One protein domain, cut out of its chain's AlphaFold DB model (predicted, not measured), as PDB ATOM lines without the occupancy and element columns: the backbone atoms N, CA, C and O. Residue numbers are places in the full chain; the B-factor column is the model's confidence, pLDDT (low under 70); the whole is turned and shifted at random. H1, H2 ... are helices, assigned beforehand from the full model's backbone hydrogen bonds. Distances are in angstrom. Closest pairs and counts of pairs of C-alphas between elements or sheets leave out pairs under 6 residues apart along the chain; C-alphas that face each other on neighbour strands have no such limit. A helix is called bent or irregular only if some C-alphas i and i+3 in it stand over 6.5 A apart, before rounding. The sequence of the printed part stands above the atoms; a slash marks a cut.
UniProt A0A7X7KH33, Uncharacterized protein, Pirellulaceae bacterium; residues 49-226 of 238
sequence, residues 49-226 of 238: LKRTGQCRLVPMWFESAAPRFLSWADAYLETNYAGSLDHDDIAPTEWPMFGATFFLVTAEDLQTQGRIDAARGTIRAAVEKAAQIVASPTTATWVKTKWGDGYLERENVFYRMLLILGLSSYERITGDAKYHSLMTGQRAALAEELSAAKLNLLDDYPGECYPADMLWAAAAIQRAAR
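This is residues 49 to 226 of the 238 residues of an uncharacterized protein of Pirellulaceae bacterium (UniProt A0A7X7KH33). A core helix, H7, has H4 and H5 packed on one side and H8 and H9 on the other, while H2 covers H5 away from H8 and H9. The short helices H3 and H6 sit at one end near the beginning of H4, and residues 50 to 55, of which 50 to 52 belong to H1, stick out. The printed part has 178 residues with nine named helices, H1 to H9 in chain order, and no named strand; its class is all helix. It is compact, with a radius of gyration of the C-alphas of 16.3 A and spans of 44 by 39 by 32 A.

H1, residues 49 to 52, begins at C-alpha 49 (32.502, -14.977, 57.036). H2 is residues 58 to 78, 29.1 A long, with a kink of 38 degrees near residue 67. H3 is residues 81 to 84. H4, residues 90 to 112, is the longest helix by residues, 32.5 A from C-alpha 90 (38.283, -5.462, 27.022), with a kink of 31 degrees near residue 97. H2 and H4 are irregular, but only just: C-alphas 64 and 67, and likewise 93 and 96, are 6.7 A apart. H5 is residues 121 to 134, 20.5 A; H6 is residues 141 to 147; H7 is residues 157 to 174, 25.8 A; H8 is residues 180 to 196, 24.1 A. H9, residues 211 to 225, 21.6 A, ends at C-alpha 225 (29.861, 13.733, 50.007).

H7 is the hub, touching four helices. It touches H4 at a tilt of 37 degrees, only just steep, the same way; the closest C-alphas, of Thr 101 and Gly 166, are 4.5 A apart. With residues 162 to 170 alone it touches H5, closest at C-alphas 134 and 163, 5.9 A. H7 and H8 form a helical hairpin, closest at C-alphas 164 and 183, 5.3 A. H7 touches H9 at a shallow tilt of 32 degrees, closest at C-alphas 161 and 217, 4.8 A. H8 touches H9, closest at C-alphas 187 and 221, 5.5 A. H5 touches H4, closest at C-alphas 100 and 130, 4.5 A, and H2, closest at C-alphas 70 and 126, 4.7 A. H6 touches H4, about perpendicular at 78 degrees, closest at C-alphas 93 and 142, 6.2 A. H3 is close to H4 but not clearly touching, at 5.5 A between C-alphas 82 and 93. H1 touches no helix. Every O i to N i+4 pair is within hydrogen-bond range in H5, H7, H8 and H9, against 15 of 17 in H2, 16 of 19 in H4 and 2 of 3 in H6; H1 and H3 are too short for such a pair.

The C-alphas farthest apart, of Gly 121 and Lys 198, are 46.8 A apart. The printed part has no cut. The link from H8 to H9, residues 197 to 210, is long. The mean pLDDT of the printed part is 94.7, and no printed residue is under 70.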
ATOM      1  N   LEU A  49      33.231 -15.064  58.300       91.44
ATOM      2  CA  LEU A  49      32.502 -14.977  57.036       91.44
ATOM      3  C   LEU A  49      30.988 -14.893  57.264       91.44
ATOM      4  O   LEU A  49      30.319 -14.061  56.661       91.44
ATOM      5  N   LYS A  50      30.443 -15.694  58.187       88.75
ATOM      6  CA  LYS A  50      29.005 -15.666  58.516       88.75
ATOM      7  C   LYS A  50      28.593 -14.418  59.298       88.75
ATOM      8  O   LYS A  50      27.452 -13.986  59.188       88.75
ATOM      9  N   ARG A  51      29.495 -13.865  60.115       89.06
ATOM     10  CA  ARG A  51      29.201 -12.717  60.989       89.06
ATOM     11  C   ARG A  51      29.333 -11.373  60.283       89.06
ATOM     12  O   ARG A  51      28.546 -10.478  60.563       89.06
ATOM     13  N   THR A  52      30.340 -11.214  59.430       87.00
ATOM     14  CA  THR A  52      30.692  -9.923  58.821       87.00
ATOM     15  C   THR A  52      30.700  -9.965  57.297       87.00
ATOM     16  O   THR A  52      30.974  -8.947  56.674       87.00
ATOM     17  N   GLY A  53      30.462 -11.127  56.679       86.69
ATOM     18  CA  GLY A  53      30.577 -11.301  55.229       86.69
ATOM     19  C   GLY A  53      32.020 -11.339  54.715       86.69
ATOM     20  O   GLY A  53      32.225 -11.417  53.509       86.69
ATOM     21  N   GLN A  54      33.029 -11.305  55.596       89.00
ATOM     22  CA  GLN A  54      34.445 -11.269  55.214       89.00
ATOM     23  C   GLN A  54      35.239 -12.383  55.895       89.00
ATOM     24  O   GLN A  54      35.127 -12.595  57.100       89.00
ATOM     25  N   CYS A  55      36.097 -13.058  55.130       91.31
ATOM     26  CA  CYS A  55      37.012 -14.056  55.674       91.31
ATOM     27  C   CYS A  55      38.182 -13.397  56.432       91.31
ATOM     28  O   CYS A  55      38.702 -12.340  56.056       91.31
ATOM     29  N   ARG A  56      38.670 -14.064  57.479       91.19
ATOM     30  CA  ARG A  56      39.855 -13.680  58.254       91.19
ATOM     31  C   ARG A  56      41.131 -13.590  57.416       91.19
ATOM     32  O   ARG A  56      42.044 -12.872  57.804       91.19
ATOM     33  N   LEU A  57      41.184 -14.293  56.281       93.69
ATOM     34  CA  LEU A  57      42.341 -14.341  55.382       93.69
ATOM     35  C   LEU A  57      42.460 -13.117  54.463       93.69
ATOM     36  O   LEU A  57      43.533 -12.886  53.914       93.69
ATOM     37  N   VAL A  58      41.397 -12.318  54.315       94.25
ATOM     38  CA  VAL A  58      41.368 -11.179  53.378       94.25
ATOM     39  C   VAL A  58      42.526 -10.187  53.588       94.25
ATOM     40  O   VAL A  58      43.177  -9.874  52.594       94.25
ATOM     41  N   PRO A  59      42.871  -9.734  54.814       95.56
ATOM     42  CA  PRO A  59      43.995  -8.820  55.022       95.56
ATOM     43  C   PRO A  59      45.321  -9.422  54.568       95.56
ATOM     44  O   PRO A  59      46.058  -8.780  53.838       95.56
ATOM     45  N   MET A  60      45.582 -10.687  54.912       95.62
ATOM     46  CA  MET A  60      46.809 -11.381  54.514       95.62
ATOM     47  C   MET A  60      46.920 -11.487  52.987       95.62
ATOM     48  O   MET A  60      47.986 -11.257  52.413       95.62
ATOM     49  N   TRP A  61      45.823 -11.829  52.306       95.81
ATOM     50  CA  TRP A  61      45.801 -11.874  50.845       95.81
ATOM     51  C   TRP A  61      45.994 -10.495  50.226       95.81
ATOM     52  O   TRP A  61      46.719 -10.379  49.240       95.81
ATOM     53  N   PHE A  62      45.397  -9.462  50.818       97.56
ATOM     54  CA  PHE A  62      45.555  -8.084  50.378       97.56
ATOM     55  C   PHE A  62      47.006  -7.604  50.526       97.56
ATOM     56  O   PHE A  62      47.602  -7.138  49.556       97.56
ATOM     57  N   GLU A  63      47.617  -7.808  51.694       97.19
ATOM     58  CA  GLU A  63      49.028  -7.499  51.964       97.19
ATOM     59  C   GLU A  63      49.967  -8.247  51.007       97.19
ATOM     60  O   GLU A  63      50.922  -7.670  50.491       97.19
ATOM     61  N   SER A  64      49.671  -9.513  50.698       96.69
ATOM     62  CA  SER A  64      50.422 -10.310  49.718       96.69
ATOM     63  C   SER A  64      50.194  -9.861  48.264       96.69
ATOM     64  O   SER A  64      51.042 -10.069  47.388       96.69
ATOM     65  N   ALA A  65      49.035  -9.283  47.954       97.19
ATOM     66  CA  ALA A  65      48.713  -8.768  46.627       97.19
ATOM     67  C   ALA A  65      49.325  -7.386  46.370       97.19
ATOM     68  O   ALA A  65      49.755  -7.130  45.247       97.19
ATOM     69  N   ALA A  66      49.433  -6.529  47.388       98.19
ATOM     70  CA  ALA A  66      49.868  -5.142  47.233       98.19
ATOM     71  C   ALA A  66      51.235  -4.963  46.529       98.19
ATOM     72  O   ALA A  66      51.303  -4.140  45.618       98.19
ATOM     73  N   PRO A  67      52.303  -5.736  46.827       98.25
ATOM     74  CA  PRO A  67      53.573  -5.616  46.104       98.25
ATOM     75  C   PRO A  67      53.467  -6.000  44.622       98.25
ATOM     76  O   PRO A  67      54.103  -5.383  43.771       98.25
ATOM     77  N   ARG A  68      52.650  -7.013  44.305       97.88
ATOM     78  CA  ARG A  68      52.425  -7.469  42.924       97.88
ATOM     79  C   ARG A  68      51.607  -6.448  42.142       97.88
ATOM     80  O   ARG A  68      51.952  -6.142  41.007       97.88
ATOM     81  N   PHE A  69      50.572  -5.896  42.776       98.19
ATOM     82  CA  PHE A  69      49.791  -4.797  42.221       98.19
ATOM     83  C   PHE A  69      50.675  -3.580  41.951       98.19
ATOM     84  O   PHE A  69      50.624  -3.044  40.855       98.19
ATOM     85  N   LEU A  70      51.522  -3.183  42.908       98.56
ATOM     86  CA  LEU A  70      52.440  -2.055  42.749       98.56
ATOM     87  C   LEU A  70      53.356  -2.243  41.535       98.56
ATOM     88  O   LEU A  70      53.379  -1.389  40.657       98.56
ATOM     89  N   SER A  71      54.039  -3.388  41.447       97.94
ATOM     90  CA  SER A  71      54.938  -3.679  40.326       97.94
ATOM     91  C   SER A  71      54.222  -3.666  38.974       97.94
ATOM     92  O   SER A  71      54.784  -3.189  37.991       97.94
ATOM     93  N   TRP A  72      52.997  -4.192  38.910       97.44
ATOM     94  CA  TRP A  72      52.188  -4.144  37.695       97.44
ATOM     95  C   TRP A  72      51.740  -2.715  37.364       97.44
ATOM     96  O   TRP A  72      51.834  -2.301  36.212       97.44
ATOM     97  N   ALA A  73      51.288  -1.953  38.362       97.50
ATOM     98  CA  ALA A  73      50.785  -0.596  38.188       97.50
ATOM     99  C   ALA A  73      51.889   0.370  37.736       97.50
ATOM    100  O   ALA A  73      51.631   1.239  36.906       97.50
ATOM    101  N   ASP A  74      53.114   0.193  38.238       97.25
ATOM    102  CA  ASP A  74      54.292   0.920  37.761       97.25
ATOM    103  C   ASP A  74      54.507   0.684  36.265       97.25
ATOM    104  O   ASP A  74      54.474   1.636  35.488       97.25
ATOM    105  N   ALA A  75      54.607  -0.579  35.843       95.88
ATOM    106  CA  ALA A  75      54.795  -0.917  34.435       95.88
ATOM    107  C   ALA A  75      53.637  -0.415  33.553       95.88
ATOM    108  O   ALA A  75      53.868   0.129  32.472       95.88
ATOM    109  N   TYR A  76      52.393  -0.564  34.014       95.00
ATOM    110  CA  TYR A  76      51.195  -0.123  33.299       95.00
ATOM    111  C   TYR A  76      51.202   1.390  33.037       95.00
ATOM    112  O   TYR A  76      50.933   1.825  31.914       95.00
ATOM    113  N   LEU A  77      51.536   2.190  34.056       95.12
ATOM    114  CA  LEU A  77      51.583   3.649  33.956       95.12
ATOM    115  C   LEU A  77      52.797   4.134  33.153       95.12
ATOM    116  O   LEU A  77      52.649   5.011  32.308       95.12
ATOM    117  N   GLU A  78      53.983   3.564  33.380       94.81
ATOM    118  CA  GLU A  78      55.220   3.973  32.697       94.81
ATOM    119  C   GLU A  78      55.175   3.713  31.191       94.81
ATOM    120  O   GLU A  78      55.653   4.524  30.398       94.81
ATOM    121  N   THR A  79      54.576   2.595  30.785       92.56
ATOM    122  CA  THR A  79      54.470   2.220  29.368       92.56
ATOM    123  C   THR A  79      53.267   2.843  28.668       92.56
ATOM    124  O   THR A  79      53.119   2.661  27.461       92.56
ATOM    125  N   ASN A  80      52.407   3.574  29.392       89.56
ATOM    126  CA  ASN A  80      51.099   4.008  28.899       89.56
ATOM    127  C   ASN A  80      50.318   2.845  28.263       89.56
ATOM    128  O   ASN A  80      49.731   3.003  27.193       89.56
ATOM    129  N   TYR A  81      50.325   1.673  28.910       88.44
ATOM    130  CA  TYR A  81      49.901   0.412  28.294       88.44
ATOM    131  C   TYR A  81      48.504   0.491  27.665       88.44
ATOM    132  O   TYR A  81      48.320   0.057  26.531       88.44
ATOM    133  N   ALA A  82      47.543   1.138  28.333       85.38
ATOM    134  CA  ALA A  82      46.187   1.319  27.804       85.38
ATOM    135  C   ALA A  82      46.103   2.126  26.498       85.38
ATOM    136  O   ALA A  82      45.168   1.933  25.729       85.38
ATOM    137  N   GLY A  83      47.066   3.004  26.216       84.00
ATOM    138  CA  GLY A  83      47.134   3.721  24.942       84.00
ATOM    139  C   GLY A  83      47.687   2.881  23.786       84.00
ATOM    140  O   GLY A  83      47.622   3.320  22.644       84.00
ATOM    141  N   SER A  84      48.247   1.700  24.068       86.00
ATOM    142  CA  SER A  84      48.847   0.806  23.063       86.00
ATOM    143  C   SER A  84      47.922  -0.316  22.582       86.00
ATOM    144  O   SER A  84      48.303  -1.075  21.694       86.00
ATOM    145  N   LEU A  85      46.739  -0.438  23.183       85.25
ATOM    146  CA  LEU A  85      45.817  -1.553  22.982       85.25
ATOM    147  C   LEU A  85      44.677  -1.180  22.042       85.25
ATOM    148  O   LEU A  85      44.281  -0.016  21.965       85.25
ATOM    149  N   ASP A  86      44.124  -2.192  21.378       80.44
ATOM    150  CA  ASP A  86      42.845  -2.048  20.699       80.44
ATOM    151  C   ASP A  86      41.721  -1.945  21.743       80.44
ATOM    152  O   ASP A  86      41.760  -2.585  22.794       80.44
ATOM    153  N   HIS A  87      40.710  -1.128  21.468       75.44
ATOM    154  CA  HIS A  87      39.548  -0.972  22.339       75.44
ATOM    155  C   HIS A  87      38.725  -2.258  22.511       75.44
ATOM    156  O   HIS A  87      38.051  -2.395  23.528       75.44
ATOM    157  N   ASP A  88      38.802  -3.199  21.564       82.25
ATOM    158  CA  ASP A  88      38.134  -4.502  21.673       82.25
ATOM    159  C   ASP A  88      38.867  -5.466  22.629       82.25
ATOM    160  O   ASP A  88      38.309  -6.488  23.046       82.25
ATOM    161  N   ASP A  89      40.090  -5.130  23.060       83.44
ATOM    162  CA  ASP A  89      40.792  -5.842  24.125       83.44
ATOM    163  C   ASP A  89      40.256  -5.400  25.498       83.44
ATOM    164  O   ASP A  89      40.910  -4.688  26.267       83.44
ATOM    165  N   ILE A  90      39.040  -5.850  25.819       81.12
ATOM    166  CA  ILE A  90      38.283  -5.462  27.022       81.12
ATOM    167  C   ILE A  90      39.087  -5.658  28.310       81.12
ATOM    168  O   ILE A  90      39.190  -4.760  29.139       81.12
ATOM    169  N   ALA A  91      39.691  -6.834  28.497       83.62
ATOM    170  CA  ALA A  91      40.399  -7.146  29.735       83.62
ATOM    171  C   ALA A  91      41.546  -6.158  30.036       83.62
ATOM    172  O   ALA A  91      41.575  -5.596  31.131       83.62
ATOM    173  N   PRO A  92      42.493  -5.904  29.119       82.38
ATOM    174  CA  PRO A  92      43.595  -4.993  29.408       82.38
ATOM    175  C   PRO A  92      43.234  -3.501  29.286       82.38
ATOM    176  O   PRO A  92      43.980  -2.674  29.817       82.38
ATOM    177  N   THR A  93      42.115  -3.143  28.648       81.69
ATOM    178  CA  THR A  93      41.645  -1.750  28.587       81.69
ATOM    179  C   THR A  93      40.790  -1.395  29.797       81.69
ATOM    180  O   THR A  93      41.141  -0.459  30.508       81.69
ATOM    181  N   GLU A  94      39.753  -2.176  30.100       88.88
ATOM    182  CA  GLU A  94      38.788  -1.892  31.161       88.88
ATOM    183  C   GLU A  94      39.296  -2.264  32.559       88.88
ATOM    184  O   GLU A  94      39.280  -1.441  33.483       88.88
ATOM    185  N   TRP A  95      39.782  -3.501  32.745       91.88
ATOM    186  CA  TRP A  95      40.074  -4.048  34.078       91.88
ATOM    187  C   TRP A  95      41.077  -3.246  34.916       91.88
ATOM    188  O   TRP A  95      40.944  -3.299  36.140       91.88
ATOM    189  N   PRO A  96      42.049  -2.490  34.364       95.31
ATOM    190  CA  PRO A  96      42.895  -1.616  35.171       95.31
ATOM    191  C   PRO A  96      42.108  -0.636  36.048       95.31
ATOM    192  O   PRO A  96      42.436  -0.471  37.223       95.31
ATOM    193  N   MET A  97      41.035  -0.037  35.524       96.50
ATOM    194  CA  MET A  97      40.188   0.889  36.283       96.50
ATOM    195  C   MET A  97      39.379   0.174  37.362       96.50
ATOM    196  O   MET A  97      39.326   0.642  38.502       96.50
ATOM    197  N   PHE A  98      38.799  -0.985  37.033       94.75
ATOM    198  CA  PHE A  98      38.103  -1.834  38.004       94.75
ATOM    199  C   PHE A  98      39.052  -2.254  39.129       94.75
ATOM    200  O   PHE A  98      38.775  -2.037  40.307       94.75
ATOM    201  N   GLY A  99      40.195  -2.829  38.761       96.81
ATOM    202  CA  GLY A  99      41.199  -3.347  39.678       96.81
ATOM    203  C   GLY A  99      41.747  -2.262  40.596       96.81
ATOM    204  O   GLY A  99      41.797  -2.466  41.806       96.81
ATOM    205  N   ALA A 100      42.088  -1.090  40.054       98.44
ATOM    206  CA  ALA A 100      42.562   0.038  40.849       98.44
ATOM    207  C   ALA A 100      41.481   0.573  41.803       98.44
ATOM    208  O   ALA A 100      41.758   0.806  42.982       98.44
ATOM    209  N   THR A 101      40.238   0.708  41.334       98.50
ATOM    210  CA  THR A 101      39.123   1.176  42.169       98.50
ATOM    211  C   THR A 101      38.827   0.196  43.302       98.50
ATOM    212  O   THR A 101      38.769   0.599  44.465       98.50
ATOM    213  N   PHE A 102      38.706  -1.101  43.008       97.88
ATOM    214  CA  PHE A 102      38.464  -2.117  44.033       97.88
ATOM    215  C   PHE A 102      39.647  -2.283  44.984       97.88
ATOM    216  O   PHE A 102      39.427  -2.512  46.174       97.88
ATOM    217  N   PHE A 103      40.885  -2.108  44.512       98.62
ATOM    218  CA  PHE A 103      42.058  -2.067  45.383       98.62
ATOM    219  C   PHE A 103      41.948  -0.925  46.399       98.62
ATOM    220  O   PHE A 103      42.130  -1.158  47.592       98.62
ATOM    221  N   LEU A 104      41.587   0.285  45.955       98.69
ATOM    222  CA  LEU A 104      41.420   1.454  46.826       98.69
ATOM    223  C   LEU A 104      40.285   1.277  47.840       98.69
ATOM    224  O   LEU A 104      40.487   1.532  49.024       98.69
ATOM    225  N   VAL A 105      39.113   0.813  47.405       97.94
ATOM    226  CA  VAL A 105      37.968   0.582  48.305       97.94
ATOM    227  C   VAL A 105      38.289  -0.508  49.331       97.94
ATOM    228  O   VAL A 105      37.978  -0.361  50.510       97.94
ATOM    229  N   THR A 106      38.971  -1.579  48.913       97.50
ATOM    230  CA  THR A 106      39.396  -2.653  49.826       97.50
ATOM    231  C   THR A 106      40.441  -2.153  50.823       97.50
ATOM    232  O   THR A 106      40.354  -2.463  52.009       97.50
ATOM    233  N   ALA A 107      41.411  -1.352  50.369       98.31
ATOM    234  CA  ALA A 107      42.430  -0.764  51.236       98.31
ATOM    235  C   ALA A 107      41.804   0.126  52.319       98.31
ATOM    236  O   ALA A 107      42.176   0.041  53.489       98.31
ATOM    237  N   GLU A 108      40.840   0.963  51.935       97.81
ATOM    238  CA  GLU A 108      40.121   1.838  52.855       97.81
ATOM    239  C   GLU A 108      39.303   1.044  53.877       97.81
ATOM    240  O   GLU A 108      39.376   1.337  55.071       97.81
ATOM    241  N   ASP A 109      38.539   0.045  53.428       95.75
ATOM    242  CA  ASP A 109      37.717  -0.786  54.310       95.75
ATOM    243  C   ASP A 109      38.590  -1.522  55.336       95.75
ATOM    244  O   ASP A 109      38.365  -1.428  56.545       95.75
ATOM    245  N   LEU A 110      39.671  -2.164  54.882       96.19
ATOM    246  CA  LEU A 110      40.607  -2.856  55.767       96.19
ATOM    247  C   LEU A 110      41.333  -1.900  56.728       96.19
ATOM    248  O   LEU A 110      41.530  -2.258  57.894       96.19
ATOM    249  N   GLN A 111      41.702  -0.693  56.283       96.88
ATOM    250  CA  GLN A 111      42.293   0.327  57.156       96.88
ATOM    251  C   GLN A 111      41.288   0.822  58.204       96.88
ATOM    252  O   GLN A 111      41.637   0.948  59.376       96.88
ATOM    253  N   THR A 112      40.034   1.055  57.816       94.31
ATOM    254  CA  THR A 112      38.965   1.507  58.725       94.31
ATOM    255  C   THR A 112      38.673   0.469  59.806       94.31
ATOM    256  O   THR A 112      38.406   0.817  60.954       94.31
ATOM    257  N   GLN A 113      38.785  -0.817  59.467       93.25
ATOM    258  CA  GLN A 113      38.681  -1.922  60.420       93.25
ATOM    259  C   GLN A 113      39.943  -2.110  61.287       93.25
ATOM    260  O   GLN A 113      39.961  -2.996  62.142       93.25
ATOM    261  N   GLY A 114      41.012  -1.338  61.059       94.75
ATOM    262  CA  GLY A 114      42.296  -1.489  61.750       94.75
ATOM    263  C   GLY A 114      43.028  -2.794  61.416       94.75
ATOM    264  O   GLY A 114      43.818  -3.276  62.224       94.75
ATOM    265  N   ARG A 115      42.737  -3.404  60.257       94.94
ATOM    266  CA  ARG A 115      43.294  -4.704  59.843       94.94
ATOM    267  C   ARG A 115      44.554  -4.579  58.991       94.94
ATOM    268  O   ARG A 115      45.280  -5.560  58.890       94.94
ATOM    269  N   ILE A 116      44.787  -3.408  58.395       96.50
ATOM    270  CA  ILE A 116      46.016  -3.032  57.684       96.50
ATOM    271  C   ILE A 116      46.339  -1.553  57.946       96.50
ATOM    272  O   ILE A 116      45.454  -0.783  58.320       96.50
ATOM    273  N   ASP A 117      47.578  -1.143  57.675       96.44
ATOM    274  CA  ASP A 117      47.976   0.268  57.579       96.44
ATOM    275  C   ASP A 117      48.226   0.618  56.102       96.44
ATOM    276  O   ASP A 117      49.311   0.392  55.560       96.44
ATOM    277  N   ALA A 118      47.197   1.135  55.424       96.75
ATOM    278  CA  ALA A 118      47.271   1.533  54.019       96.75
ATOM    279  C   ALA A 118      47.912   2.919  53.817       96.75
ATOM    280  O   ALA A 118      48.187   3.322  52.684       96.75
ATOM    281  N   ALA A 119      48.197   3.638  54.906       93.81
ATOM    282  CA  ALA A 119      48.874   4.925  54.888       93.81
ATOM    283  C   ALA A 119      50.409   4.791  54.883       93.81
ATOM    284  O   ALA A 119      51.105   5.799  54.731       93.81
ATOM    285  N   ARG A 120      50.962   3.569  54.999       94.19
ATOM    286  CA  ARG A 120      52.416   3.327  55.043       94.19
ATOM    287  C   ARG A 120      52.924   2.227  54.103       94.19
ATOM    288  O   ARG A 120      52.179   1.402  53.578       94.19
ATOM    289  N   GLY A 121      54.245   2.235  53.905       96.81
ATOM    290  CA  GLY A 121      54.997   1.174  53.233       96.81
ATOM    291  C   GLY A 121      54.538   0.869  51.805       96.81
ATOM    292  O   GLY A 121      54.085   1.746  51.069       96.81
ATOM    293  N   THR A 122      54.655  -0.402  51.419       97.81
ATOM    294  CA  THR A 122      54.305  -0.881  50.074       97.81
ATOM    295  C   THR A 122      52.824  -0.693  49.750       97.81
ATOM    296  O   THR A 122      52.488  -0.400  48.606       97.81
ATOM    297  N   ILE A 123      51.932  -0.806  50.740       98.12
ATOM    298  CA  ILE A 123      50.495  -0.596  50.520       98.12
ATOM    299  C   ILE A 123      50.221   0.871  50.193       98.12
ATOM    300  O   ILE A 123      49.501   1.139  49.237       98.12
ATOM    301  N   ARG A 124      50.846   1.825  50.895       98.38
ATOM    302  CA  ARG A 124      50.711   3.252  50.556       98.38
ATOM    303  C   ARG A 124      51.172   3.565  49.141       98.38
ATOM    304  O   ARG A 124      50.520   4.357  48.459       98.38
ATOM    305  N   ALA A 125      52.277   2.960  48.709       98.62
ATOM    306  CA  ALA A 125      52.776   3.105  47.346       98.62
ATOM    307  C   ALA A 125      51.791   2.514  46.322       98.62
ATOM    308  O   ALA A 125      51.470   3.167  45.331       98.62
ATOM    309  N   ALA A 126      51.233   1.331  46.598       98.69
ATOM    310  CA  ALA A 126      50.196   0.719  45.769       98.69
ATOM    311  C   ALA A 126      48.917   1.579  45.702       98.69
ATOM    312  O   ALA A 126      48.366   1.770  44.622       98.69
ATOM    313  N   VAL A 127      48.482   2.160  46.826       98.75
ATOM    314  CA  VAL A 127      47.352   3.106  46.905       98.75
ATOM    315  C   VAL A 127      47.604   4.341  46.037       98.75
ATOM    316  O   VAL A 127      46.711   4.777  45.316       98.75
ATOM    317  N   GLU A 128      48.821   4.889  46.060       98.69
ATOM    318  CA  GLU A 128      49.186   6.030  45.212       98.69
ATOM    319  C   GLU A 128      49.082   5.683  43.722       98.69
ATOM    320  O   GLU A 128      48.521   6.450  42.940       98.69
ATOM    321  N   LYS A 129      49.578   4.508  43.328       98.62
ATOM    322  CA  LYS A 129      49.546   4.056  41.933       98.62
ATOM    323  C   LYS A 129      48.140   3.699  41.465       98.62
ATOM    324  O   LYS A 129      47.771   4.051  40.349       98.62
ATOM    325  N   ALA A 130      47.320   3.103  42.326       98.75
ATOM    326  CA  ALA A 130      45.913   2.865  42.028       98.75
ATOM    327  C   ALA A 130      45.169   4.184  41.752       98.75
ATOM    328  O   ALA A 130      44.447   4.286  40.765       98.75
ATOM    329  N   ALA A 131      45.394   5.224  42.562       98.75
ATOM    330  CA  ALA A 131      44.780   6.531  42.326       98.75
ATOM    331  C   ALA A 131      45.266   7.189  41.022       98.75
ATOM    332  O   ALA A 131      44.470   7.809  40.320       98.75
ATOM    333  N   GLN A 132      46.543   7.010  40.662       98.50
ATOM    334  CA  GLN A 132      47.076   7.465  39.372       98.50
ATOM    335  C   GLN A 132      46.395   6.774  38.187       98.50
ATOM    336  O   GLN A 132      46.060   7.457  37.225       98.50
ATOM    337  N   ILE A 133      46.150   5.462  38.267       98.31
ATOM    338  CA  ILE A 133      45.396   4.721  37.240       98.31
ATOM    339  C   ILE A 133      43.973   5.277  37.123       98.31
ATOM    340  O   ILE A 133      43.540   5.613  36.026       98.31
ATOM    341  N   VAL A 134      43.271   5.446  38.249       98.50
ATOM    342  CA  VAL A 134      41.888   5.957  38.261       98.50
ATOM    343  C   VAL A 134      41.784   7.371  37.678       98.50
ATOM    344  O   VAL A 134      40.815   7.693  36.999       98.50
ATOM    345  N   ALA A 135      42.777   8.224  37.930       97.94
ATOM    346  CA  ALA A 135      42.803   9.593  37.420       97.94
ATOM    347  C   ALA A 135      43.376   9.720  35.995       97.94
ATOM    348  O   ALA A 135      43.398  10.829  35.460       97.94
ATOM    349  N   SER A 136      43.889   8.640  35.398       95.88
ATOM    350  CA  SER A 136      44.610   8.693  34.125       95.88
ATOM    351  C   SER A 136      43.654   8.785  32.928       95.88
ATOM    352  O   SER A 136      42.902   7.843  32.666       95.88
ATOM    353  N   PRO A 137      43.742   9.844  32.099       93.81
ATOM    354  CA  PRO A 137      42.986   9.916  30.850       93.81
ATOM    355  C   PRO A 137      43.396   8.849  29.827       93.81
ATOM    356  O   PRO A 137      42.643   8.605  28.886       93.81
ATOM    357  N   THR A 138      44.586   8.258  29.975       92.12
ATOM    358  CA  THR A 138      45.068   7.141  29.146       92.12
ATOM    359  C   THR A 138      44.384   5.839  29.536       92.12
ATOM    360  O   THR A 138      44.148   4.990  28.690       92.12
ATOM    361  N   THR A 139      44.029   5.671  30.812       93.62
ATOM    362  CA  THR A 139      43.216   4.527  31.227       93.62
ATOM    363  C   THR A 139      41.829   4.618  30.598       93.62
ATOM    364  O   THR A 139      41.299   3.604  30.191       93.62
ATOM    365  N   ALA A 140      41.282   5.815  30.381       93.38
ATOM    366  CA  ALA A 140      39.959   6.024  29.788       93.38
ATOM    367  C   ALA A 140      39.813   5.698  28.279       93.38
ATOM    368  O   ALA A 140      38.798   6.066  27.689       93.38
ATOM    369  N   THR A 141      40.791   5.069  27.615       90.56
ATOM    370  CA  THR A 141      40.756   4.862  26.151       90.56
ATOM    371  C   THR A 141      39.476   4.168  25.673       90.56
ATOM    372  O   THR A 141      38.871   4.635  24.712       90.56
ATOM    373  N   TRP A 142      39.000   3.119  26.359       89.31
ATOM    374  CA  TRP A 142      37.814   2.377  25.903       89.31
ATOM    375  C   TRP A 142      36.523   3.208  25.991       89.31
ATOM    376  O   TRP A 142      35.718   3.194  25.059       89.31
ATOM    377  N   VAL A 143      36.341   3.997  27.060       92.12
ATOM    378  CA  VAL A 143      35.166   4.877  27.185       92.12
ATOM    379  C   VAL A 143      35.239   6.057  26.228       92.12
ATOM    380  O   VAL A 143      34.204   6.489  25.728       92.12
ATOM    381  N   LYS A 144      36.439   6.547  25.901       92.81
ATOM    382  CA  LYS A 144      36.625   7.595  24.888       92.81
ATOM    383  C   LYS A 144      36.224   7.132  23.494       92.81
ATOM    384  O   LYS A 144      35.701   7.934  22.730       92.81
ATOM    385  N   THR A 145      36.375   5.850  23.170       89.62
ATOM    386  CA  THR A 145      35.856   5.315  21.902       89.62
ATOM    387  C   THR A 145      34.329   5.402  21.814       89.62
ATOM    388  O   THR A 145      33.780   5.491  20.719       89.62
ATOM    389  N   LYS A 146      33.626   5.401  22.955       90.75
ATOM    390  CA  LYS A 146      32.156   5.469  23.018       90.75
ATOM    391  C   LYS A 146      31.630   6.897  23.191       90.75
ATOM    392  O   LYS A 146      30.652   7.262  22.549       90.75
ATOM    393  N   TRP A 147      32.288   7.696  24.029       93.88
ATOM    394  CA  TRP A 147      31.831   9.026  24.452       93.88
ATOM    395  C   TRP A 147      32.657  10.194  23.886       93.88
ATOM    396  O   TRP A 147      32.295  11.354  24.070       93.88
ATOM    397  N   GLY A 148      33.762   9.914  23.194       93.81
ATOM    398  CA  GLY A 148      34.703  10.923  22.708       93.81
ATOM    399  C   GLY A 148      35.552  11.550  23.818       93.81
ATOM    400  O   GLY A 148      35.598  11.077  24.954       93.81
ATOM    401  N   ASP A 149      36.233  12.651  23.498       93.88
ATOM    402  CA  ASP A 149      37.113  13.350  24.448       93.88
ATOM    403  C   ASP A 149      36.358  13.967  25.639       93.88
ATOM    404  O   ASP A 149      36.936  14.132  26.714       93.88
ATOM    405  N   GLY A 150      35.055  14.220  25.477       94.38
ATOM    406  CA  GLY A 150      34.133  14.683  26.518       94.38
ATOM    407  C   GLY A 150      33.566  13.568  27.408       94.38
ATOM    408  O   GLY A 150      32.522  13.762  28.023       94.38
ATOM    409  N   TYR A 151      34.219  12.404  27.508       95.69
ATOM    410  CA  TYR A 151      33.740  11.219  28.251       95.69
ATOM    411  C   TYR A 151      33.388  11.435  29.737       95.69
ATOM    412  O   TYR A 151      32.847  10.533  30.374       95.69
ATOM    413  N   LEU A 152      33.708  12.592  30.319       97.31
ATOM    414  CA  LEU A 152      33.384  12.962  31.702       97.31
ATOM    415  C   LEU A 152      32.319  14.066  31.818       97.31
ATOM    416  O   LEU A 152      32.039  14.525  32.928       97.31
ATOM    417  N   GLU A 153      31.775  14.532  30.695       96.06
ATOM    418  CA  GLU A 153      30.878  15.693  30.633       96.06
ATOM    419  C   GLU A 153      29.399  15.311  30.662       96.06
ATOM    420  O   GLU A 153      28.577  16.120  31.085       96.06
ATOM    421  N   ARG A 154      29.057  14.099  30.212       95.00
ATOM    422  CA  ARG A 154      27.678  13.617  30.150       95.00
ATOM    423  C   ARG A 154      27.614  12.101  30.268       95.00
ATOM    424  O   ARG A 154      28.421  11.417  29.645       95.00
ATOM    425  N   GLU A 155      26.615  11.600  30.996       95.81
ATOM    426  CA  GLU A 155      26.326  10.160  31.107       95.81
ATOM    427  C   GLU A 155      27.592   9.398  31.542       95.81
ATOM    428  O   GLU A 155      28.212   9.834  32.519       95.81
ATOM    429  N   ASN A 156      27.967   8.292  30.887       96.69
ATOM    430  CA  ASN A 156      29.130   7.461  31.235       96.69
ATOM    431  C   ASN A 156      29.157   7.086  32.726       96.69
ATOM    432  O   ASN A 156      30.150   7.254  33.451       96.69
ATOM    433  N   VAL A 157      27.982   6.673  33.199       96.69
ATOM    434  CA  VAL A 157      27.666   6.476  34.612       96.69
ATOM    435  C   VAL A 157      28.675   5.573  35.295       96.69
ATOM    436  O   VAL A 157      29.151   5.910  36.382       96.69
ATOM    437  N   PHE A 158      28.985   4.424  34.694       95.38
ATOM    438  CA  PHE A 158      29.797   3.406  35.338       95.38
ATOM    439  C   PHE A 158      31.225   3.904  35.545       95.38
ATOM    440  O   PHE A 158      31.768   3.835  36.652       95.38
ATOM    441  N   TYR A 159      31.820   4.499  34.510       97.00
ATOM    442  CA  TYR A 159      33.178   5.024  34.589       97.00
ATOM    443  C   TYR A 159      33.290   6.154  35.616       97.00
ATOM    444  O   TYR A 159      34.189   6.155  36.465       97.00
ATOM    445  N   ARG A 160      32.357   7.114  35.577       98.12
ATOM    446  CA  ARG A 160      32.345   8.244  36.517       98.12
ATOM    447  C   ARG A 160      32.098   7.767  37.946       98.12
ATOM    448  O   ARG A 160      32.718   8.287  38.872       98.12
ATOM    449  N   MET A 161      31.271   6.737  38.134       97.75
ATOM    450  CA  MET A 161      31.077   6.070  39.422       97.75
ATOM    451  C   MET A 161      32.385   5.473  39.952       97.75
ATOM    452  O   MET A 161      32.747   5.765  41.095       97.75
ATOM    453  N   LEU A 162      33.127   4.712  39.139       98.19
ATOM    454  CA  LEU A 162      34.419   4.147  39.545       98.19
ATOM    455  C   LEU A 162      35.421   5.249  39.914       98.19
ATOM    456  O   LEU A 162      36.089   5.158  40.946       98.19
ATOM    457  N   LEU A 163      35.473   6.328  39.125       98.50
ATOM    458  CA  LEU A 163      36.332   7.484  39.383       98.50
ATOM    459  C   LEU A 163      36.008   8.128  40.734       98.50
ATOM    460  O   LEU A 163      36.898   8.324  41.567       98.50
ATOM    461  N   ILE A 164      34.731   8.425  40.987       98.56
ATOM    462  CA  ILE A 164      34.283   9.024  42.250       98.56
ATOM    463  C   ILE A 164      34.613   8.087  43.417       98.56
ATOM    464  O   ILE A 164      35.157   8.528  44.434       98.56
ATOM    465  N   LEU A 165      34.307   6.796  43.281       98.12
ATOM    466  CA  LEU A 165      34.501   5.794  44.323       98.12
ATOM    467  C   LEU A 165      35.987   5.597  44.661       98.12
ATOM    468  O   LEU A 165      36.359   5.628  45.838       98.12
ATOM    469  N   GLY A 166      36.844   5.453  43.651       98.38
ATOM    470  CA  GLY A 166      38.283   5.264  43.813       98.38
ATOM    471  C   GLY A 166      38.958   6.484  44.433       98.38
ATOM    472  O   GLY A 166      39.601   6.375  45.479       98.38
ATOM    473  N   LEU A 167      38.757   7.672  43.854       98.56
ATOM    474  CA  LEU A 167      39.449   8.889  44.299       98.56
ATOM    475  C   LEU A 167      38.999   9.361  45.685       98.56
ATOM    476  O   LEU A 167      39.814   9.853  46.466       98.56
ATOM    477  N   SER A 168      37.730   9.159  46.040       98.06
ATOM    478  CA  SER A 168      37.276   9.443  47.408       98.06
ATOM    479  C   SER A 168      37.841   8.452  48.434       98.06
ATOM    480  O   SER A 168      38.103   8.845  49.569       98.06
ATOM    481  N   SER A 169      38.081   7.189  48.056       98.19
ATOM    482  CA  SER A 169      38.772   6.211  48.916       98.19
ATOM    483  C   SER A 169      40.239   6.586  49.113       98.19
ATOM    484  O   SER A 169      40.725   6.587  50.242       98.19
ATOM    485  N   TYR A 170      40.921   7.003  48.042       98.44
ATOM    486  CA  TYR A 170      42.282   7.535  48.117       98.44
ATOM    487  C   TYR A 170      42.394   8.709  49.098       98.44
ATOM    488  O   TYR A 170      43.242   8.682  49.993       98.44
ATOM    489  N   GLU A 171      41.518   9.713  48.983       97.06
ATOM    490  CA  GLU A 171      41.543  10.874  49.880       97.06
ATOM    491  C   GLU A 171      41.270  10.471  51.343       97.06
ATOM    492  O   GLU A 171      41.885  11.011  52.262       97.06
ATOM    493  N   ARG A 172      40.389   9.490  51.590       96.25
ATOM    494  CA  ARG A 172      40.106   8.990  52.949       96.25
ATOM    495  C   ARG A 172      41.265   8.204  53.556       96.25
ATOM    496  O   ARG A 172      41.518   8.355  54.748       96.25
ATOM    497  N   ILE A 173      41.969   7.397  52.760       97.12
ATOM    498  CA  ILE A 173      43.133   6.629  53.224       97.12
ATOM    499  C   ILE A 173      44.293   7.562  53.568       97.12
ATOM    500  O   ILE A 173      44.950   7.386  54.592       97.12
ATOM    501  N   THR A 174      44.571   8.517  52.680       96.88
ATOM    502  CA  THR A 174      45.841   9.257  52.667       96.88
ATOM    503  C   THR A 174      45.735  10.651  53.275       96.88
ATOM    504  O   THR A 174      46.740  11.208  53.712       96.88
ATOM    505  N   GLY A 175      44.534  11.229  53.284       95.25
ATOM    506  CA  GLY A 175      44.301  12.636  53.592       95.25
ATOM    507  C   GLY A 175      44.736  13.609  52.490       95.25
ATOM    508  O   GLY A 175      44.536  14.813  52.670       95.25
ATOM    509  N   ASP A 176      45.296  13.109  51.384       95.62
ATOM    510  CA  ASP A 176      45.825  13.893  50.268       95.62
ATOM    511  C   ASP A 176      44.698  14.348  49.325       95.62
ATOM    512  O   ASP A 176      43.903  13.546  48.830       95.62
ATOM    513  N   ALA A 177      44.645  15.656  49.071       95.88
ATOM    514  CA  ALA A 177      43.637  16.305  48.238       95.88
ATOM    515  C   ALA A 177      44.044  16.439  46.755       95.88
ATOM    516  O   ALA A 177      43.355  17.124  45.999       95.88
ATOM    517  N   LYS A 178      45.126  15.787  46.308       97.56
ATOM    518  CA  LYS A 178      45.644  15.838  44.926       97.56
ATOM    519  C   LYS A 178      44.574  15.686  43.841       97.56
ATOM    520  O   LYS A 178      44.593  16.418  42.857       97.56
ATOM    521  N   TYR A 179      43.629  14.765  44.024       98.25
ATOM    522  CA  TYR A 179      42.548  14.498  43.066       98.25
ATOM    523  C   TYR A 179      41.183  15.052  43.500       98.25
ATOM    524  O   TYR A 179      40.162  14.748  42.880       98.25
ATOM    525  N   HIS A 180      41.148  15.880  44.547       97.38
ATOM    526  CA  HIS A 180      39.912  16.362  45.158       97.38
ATOM    527  C   HIS A 180      39.036  17.139  44.172       97.38
ATOM    528  O   HIS A 180      37.834  16.892  44.095       97.38
ATOM    529  N   SER A 181      39.625  18.039  43.378       97.88
ATOM    530  CA  SER A 181      38.870  18.838  42.400       97.88
ATOM    531  C   SER A 181      38.225  17.969  41.318       97.88
ATOM    532  O   SER A 181      37.066  18.186  40.975       97.88
ATOM    533  N   LEU A 182      38.951  16.971  40.799       98.12
ATOM    534  CA  LEU A 182      38.425  16.041  39.796       98.12
ATOM    535  C   LEU A 182      37.272  15.215  40.380       98.12
ATOM    536  O   LEU A 182      36.189  15.164  39.803       98.12
ATOM    537  N   MET A 183      37.485  14.624  41.557       98.12
ATOM    538  CA  MET A 183      36.485  13.804  42.238       98.12
ATOM    539  C   MET A 183      35.222  14.600  42.583       98.12
ATOM    540  O   MET A 183      34.114  14.164  42.276       98.12
ATOM    541  N   THR A 184      35.366  15.775  43.201       97.62
ATOM    542  CA  THR A 184      34.216  16.593  43.614       97.62
ATOM    543  C   THR A 184      33.471  17.196  42.431       97.62
ATOM    544  O   THR A 184      32.243  17.249  42.487       97.62
ATOM    545  N   GLY A 185      34.181  17.580  41.364       98.12
ATOM    546  CA  GLY A 185      33.579  18.026  40.109       98.12
ATOM    547  C   GLY A 185      32.729  16.929  39.471       98.12
ATOM    548  O   GLY A 185      31.550  17.147  39.213       98.12
ATOM    549  N   GLN A 186      33.282  15.721  39.319       98.38
ATOM    550  CA  GLN A 186      32.545  14.579  38.766       98.38
ATOM    551  C   GLN A 186      31.365  14.160  39.642       98.38
ATOM    552  O   GLN A 186      30.279  13.897  39.133       98.38
ATOM    553  N   ARG A 187      31.536  14.175  40.968       98.06
ATOM    554  CA  ARG A 187      30.450  13.924  41.919       98.06
ATOM    555  C   ARG A 187      29.305  14.924  41.757       98.06
ATOM    556  O   ARG A 187      28.150  14.515  41.787       98.06
ATOM    557  N   ALA A 188      29.617  16.217  41.674       98.12
ATOM    558  CA  ALA A 188      28.609  17.266  41.571       98.12
ATOM    559  C   ALA A 188      27.878  17.204  40.226       98.12
ATOM    560  O   ALA A 188      26.653  17.144  40.223       98.12
ATOM    561  N   ALA A 189      28.625  17.125  39.121       98.19
ATOM    562  CA  ALA A 189      28.063  17.058  37.775       98.19
ATOM    563  C   ALA A 189      27.174  15.818  37.586       98.19
ATOM    564  O   ALA A 189      26.025  15.948  37.176       98.19
ATOM    565  N   LEU A 190      27.642  14.627  37.984       97.94
ATOM    566  CA  LEU A 190      26.846  13.403  37.848       97.94
ATOM    567  C   LEU A 190      25.586  13.433  38.728       97.94
ATOM    568  O   LEU A 190      24.541  12.930  38.325       97.94
ATOM    569  N   ALA A 191      25.661  14.023  39.925       97.50
ATOM    570  CA  ALA A 191      24.491  14.182  40.789       97.50
ATOM    571  C   ALA A 191      23.448  15.133  40.184       97.50
ATOM    572  O   ALA A 191      22.252  14.856  40.264       97.50
ATOM    573  N   GLU A 192      23.901  16.235  39.583       97.81
ATOM    574  CA  GLU A 192      23.041  17.189  38.885       97.81
ATOM    575  C   GLU A 192      22.364  16.529  37.679       97.81
ATOM    576  O   GLU A 192      21.133  16.529  37.602       97.81
ATOM    577  N   GLU A 193      23.141  15.874  36.812       97.50
ATOM    578  CA  GLU A 193      22.622  15.134  35.658       97.50
ATOM    579  C   GLU A 193      21.592  14.081  36.075       97.50
ATOM    580  O   GLU A 193      20.503  14.032  35.506       97.50
ATOM    581  N   LEU A 194      21.887  13.284  37.111       95.69
ATOM    582  CA  LEU A 194      20.959  12.268  37.610       95.69
ATOM    583  C   LEU A 194      19.649  12.872  38.100       95.69
ATOM    584  O   LEU A 194      18.588  12.326  37.816       95.69
ATOM    585  N   SER A 195      19.714  13.994  38.819       95.56
ATOM    586  CA  SER A 195      18.521  14.666  39.343       95.56
ATOM    587  C   SER A 195      17.653  15.301  38.253       95.56
ATOM    588  O   SER A 195      16.442  15.438  38.427       95.56
ATOM    589  N   ALA A 196      18.266  15.682  37.128       97.00
ATOM    590  CA  ALA A 196      17.584  16.256  35.976       97.00
ATOM    591  C   ALA A 196      17.070  15.187  34.994       97.00
ATOM    592  O   ALA A 196      16.195  15.469  34.169       97.00
ATOM    593  N   ALA A 197      17.604  13.965  35.060       95.00
ATOM    594  CA  ALA A 197      17.287  12.898  34.128       95.00
ATOM    595  C   ALA A 197      15.864  12.356  34.304       95.00
ATOM    596  O   ALA A 197      15.319  12.223  35.404       95.00
ATOM    597  N   LYS A 198      15.254  11.950  33.187       93.06
ATOM    598  CA  LYS A 198      13.950  11.285  33.204       93.06
ATOM    599  C   LYS A 198      14.062   9.981  34.000       93.06
ATOM    600  O   LYS A 198      14.881   9.129  33.684       93.06
ATOM    601  N   LEU A 199      13.211   9.824  35.017       92.88
ATOM    602  CA  LEU A 199      13.234   8.696  35.965       92.88
ATOM    603  C   LEU A 199      14.527   8.580  36.798       92.88
ATOM    604  O   LEU A 199      14.697   7.580  37.490       92.88
ATOM    605  N   ASN A 200      15.397   9.596  36.785       92.69
ATOM    606  CA  ASN A 200      16.744   9.550  37.363       92.69
ATOM    607  C   ASN A 200      17.618   8.427  36.776       92.69
ATOM    608  O   ASN A 200      18.396   7.802  37.498       92.69
ATOM    609  N   LEU A 201      17.448   8.139  35.482       94.06
ATOM    610  CA  LEU A 201      18.215   7.128  34.760       94.06
ATOM    611  C   LEU A 201      19.121   7.793  33.728       94.06
ATOM    612  O   LEU A 201      18.678   8.657  32.971       94.06
ATOM    613  N   LEU A 202      20.375   7.360  33.708       96.06
ATOM    614  CA  LEU A 202      21.405   7.773  32.769       96.06
ATOM    615  C   LEU A 202      22.071   6.532  32.180       96.06
ATOM    616  O   LEU A 202      22.126   5.475  32.814       96.06
ATOM    617  N   ASP A 203      22.597   6.703  30.979       96.25
ATOM    618  CA  ASP A 203      23.257   5.652  30.228       96.25
ATOM    619  C   ASP A 203      24.703   5.440  30.698       96.25
ATOM    620  O   ASP A 203      25.407   6.374  31.100       96.25
ATOM    621  N   ASP A 204      25.151   4.190  30.631       93.44
ATOM    622  CA  ASP A 204      26.555   3.845  30.815       93.44
ATOM    623  C   ASP A 204      27.328   3.890  29.490       93.44
ATOM    624  O   ASP A 204      28.321   4.606  29.343       93.44
ATOM    625  N   TYR A 205      26.789   3.199  28.486       91.94
ATOM    626  CA  TYR A 205      27.160   3.356  27.084       91.94
ATOM    627  C   TYR A 205      26.008   4.003  26.320       91.94
ATOM    628  O   TYR A 205      24.866   3.878  26.753       91.94
ATOM    629  N   PRO A 206      26.253   4.668  25.178       93.81
ATOM    630  CA  PRO A 206      25.190   5.344  24.436       93.81
ATOM    631  C   PRO A 206      23.989   4.429  24.130       93.81
ATOM    632  O   PRO A 206      24.104   3.491  23.343       93.81
ATOM    633  N   GLY A 207      22.825   4.722  24.725       94.56
ATOM    634  CA  GLY A 207      21.596   3.936  24.584       94.56
ATOM    635  C   GLY A 207      21.483   2.716  25.509       94.56
ATOM    636  O   GLY A 207      20.522   1.952  25.384       94.56
ATOM    637  N   GLU A 208      22.435   2.516  26.421       94.44
ATOM    638  CA  GLU A 208      22.524   1.361  27.313       94.44
ATOM    639  C   GLU A 208      22.520   1.797  28.785       94.44
ATOM    640  O   GLU A 208      23.526   2.241  29.339       94.44
ATOM    641  N   CYS A 209      21.377   1.616  29.449       95.19
ATOM    642  CA  CYS A 209      21.205   1.905  30.872       95.19
ATOM    643  C   CYS A 209      21.196   0.611  31.703       95.19
ATOM    644  O   CYS A 209      20.297  -0.226  31.565       95.19
ATOM    645  N   TYR A 210      22.128   0.497  32.653       94.50
ATOM    646  CA  TYR A 210      22.224  -0.630  33.581       94.50
ATOM    647  C   TYR A 210      21.779  -0.224  35.003       94.50
ATOM    648  O   TYR A 210      22.431   0.594  35.657       94.50
ATOM    649  N   PRO A 211      20.694  -0.809  35.556       90.88
ATOM    650  CA  PRO A 211      20.182  -0.428  36.878       90.88
ATOM    651  C   PRO A 211      21.182  -0.594  38.033       90.88
ATOM    652  O   PRO A 211      21.133   0.156  39.010       90.88
ATOM    653  N   ALA A 212      22.083  -1.577  37.939       93.12
ATOM    654  CA  ALA A 212      23.112  -1.801  38.949       93.12
ATOM    655  C   ALA A 212      24.087  -0.616  39.031       93.12
ATOM    656  O   ALA A 212      24.422  -0.175  40.133       93.12
ATOM    657  N   ASP A 213      24.467  -0.048  37.889       94.31
ATOM    658  CA  ASP A 213      25.419   1.061  37.824       94.31
ATOM    659  C   ASP A 213      24.803   2.342  38.370       94.31
ATOM    660  O   ASP A 213      25.478   3.114  39.047       94.31
ATOM    661  N   MET A 214      23.490   2.509  38.207       94.62
ATOM    662  CA  MET A 214      22.749   3.604  38.830       94.62
ATOM    663  C   MET A 214      22.729   3.532  40.347       94.62
ATOM    664  O   MET A 214      22.972   4.539  41.020       94.62
ATOM    665  N   LEU A 215      22.517   2.338  40.897       95.12
ATOM    666  CA  LEU A 215      22.590   2.136  42.338       95.12
ATOM    667  C   LEU A 215      23.998   2.450  42.871       95.12
ATOM    668  O   LEU A 215      24.138   3.157  43.874       95.12
ATOM    669  N   TRP A 216      25.038   1.964  42.192       96.00
ATOM    670  CA  TRP A 216      26.422   2.204  42.599       96.00
ATOM    671  C   TRP A 216      26.857   3.656  42.409       96.00
ATOM    672  O   TRP A 216      27.568   4.181  43.265       96.00
ATOM    673  N   ALA A 217      26.391   4.342  41.365       97.06
ATOM    674  CA  ALA A 217      26.652   5.761  41.147       97.06
ATOM    675  C   ALA A 217      26.048   6.609  42.268       97.06
ATOM    676  O   ALA A 217      26.747   7.422  42.878       97.06
ATOM    677  N   ALA A 218      24.784   6.357  42.628       96.38
ATOM    678  CA  ALA A 218      24.144   7.023  43.758       96.38
ATOM    679  C   ALA A 218      24.905   6.768  45.073       96.38
ATOM    680  O   ALA A 218      25.154   7.699  45.845       96.38
ATOM    681  N   ALA A 219      25.337   5.524  45.313       96.19
ATOM    682  CA  ALA A 219      26.130   5.171  46.487       96.19
ATOM    683  C   ALA A 219      27.499   5.876  46.503       96.19
ATOM    684  O   ALA A 219      27.898   6.412  47.540       96.19
ATOM    685  N   ALA A 220      28.199   5.930  45.367       97.50
ATOM    686  CA  ALA A 220      29.486   6.607  45.227       97.50
ATOM    687  C   ALA A 220      29.355   8.116  45.478       97.50
ATOM    688  O   ALA A 220      30.136   8.673  46.254       97.50
ATOM    689  N   ILE A 221      28.324   8.761  44.918       97.44
ATOM    690  CA  ILE A 221      28.025  10.184  45.131       97.44
ATOM    691  C   ILE A 221      27.792  10.476  46.615       97.44
ATOM    692  O   ILE A 221      28.424  11.372  47.184       97.44
ATOM    693  N   GLN A 222      26.912   9.704  47.260       96.06
ATOM    694  CA  GLN A 222      26.602   9.884  48.678       96.06
ATOM    695  C   GLN A 222      27.823   9.626  49.560       96.06
ATOM    696  O   GLN A 222      28.083  10.380  50.499       96.06
ATOM    697  N   ARG A 223      28.593   8.573  49.268       94.44
ATOM    698  CA  ARG A 223      29.802   8.230  50.022       94.44
ATOM    699  C   ARG A 223      30.861   9.323  49.889       94.44
ATOM    700  O   ARG A 223      31.466   9.688  50.896       94.44
ATOM    701  N   ALA A 224      31.070   9.870  48.697       95.38
ATOM    702  CA  ALA A 224      32.040  10.936  48.461       95.38
ATOM    703  C   ALA A 224      31.643  12.270  49.124       95.38
ATOM    704  O   ALA A 224      32.517  13.047  49.492       95.38
ATOM    705  N   ALA A 225      30.347  12.521  49.339       90.62
ATOM    706  CA  ALA A 225      29.861  13.733  50.007       90.62
ATOM    707  C   ALA A 225      30.043  13.729  51.539       90.62
ATOM    708  O   ALA A 225      29.989  14.786  52.168       90.62
ATOM    709  N   ARG A 226      30.228  12.560  52.171       85.38
ATOM    710  CA  ARG A 226      30.347  12.479  53.636       85.38
ATOM    711  C   ARG A 226      31.662  13.112  54.112       85.38
ATOM    712  O   ARG A 226      32.712  12.723  53.595       85.38
TER     713      ARG A 226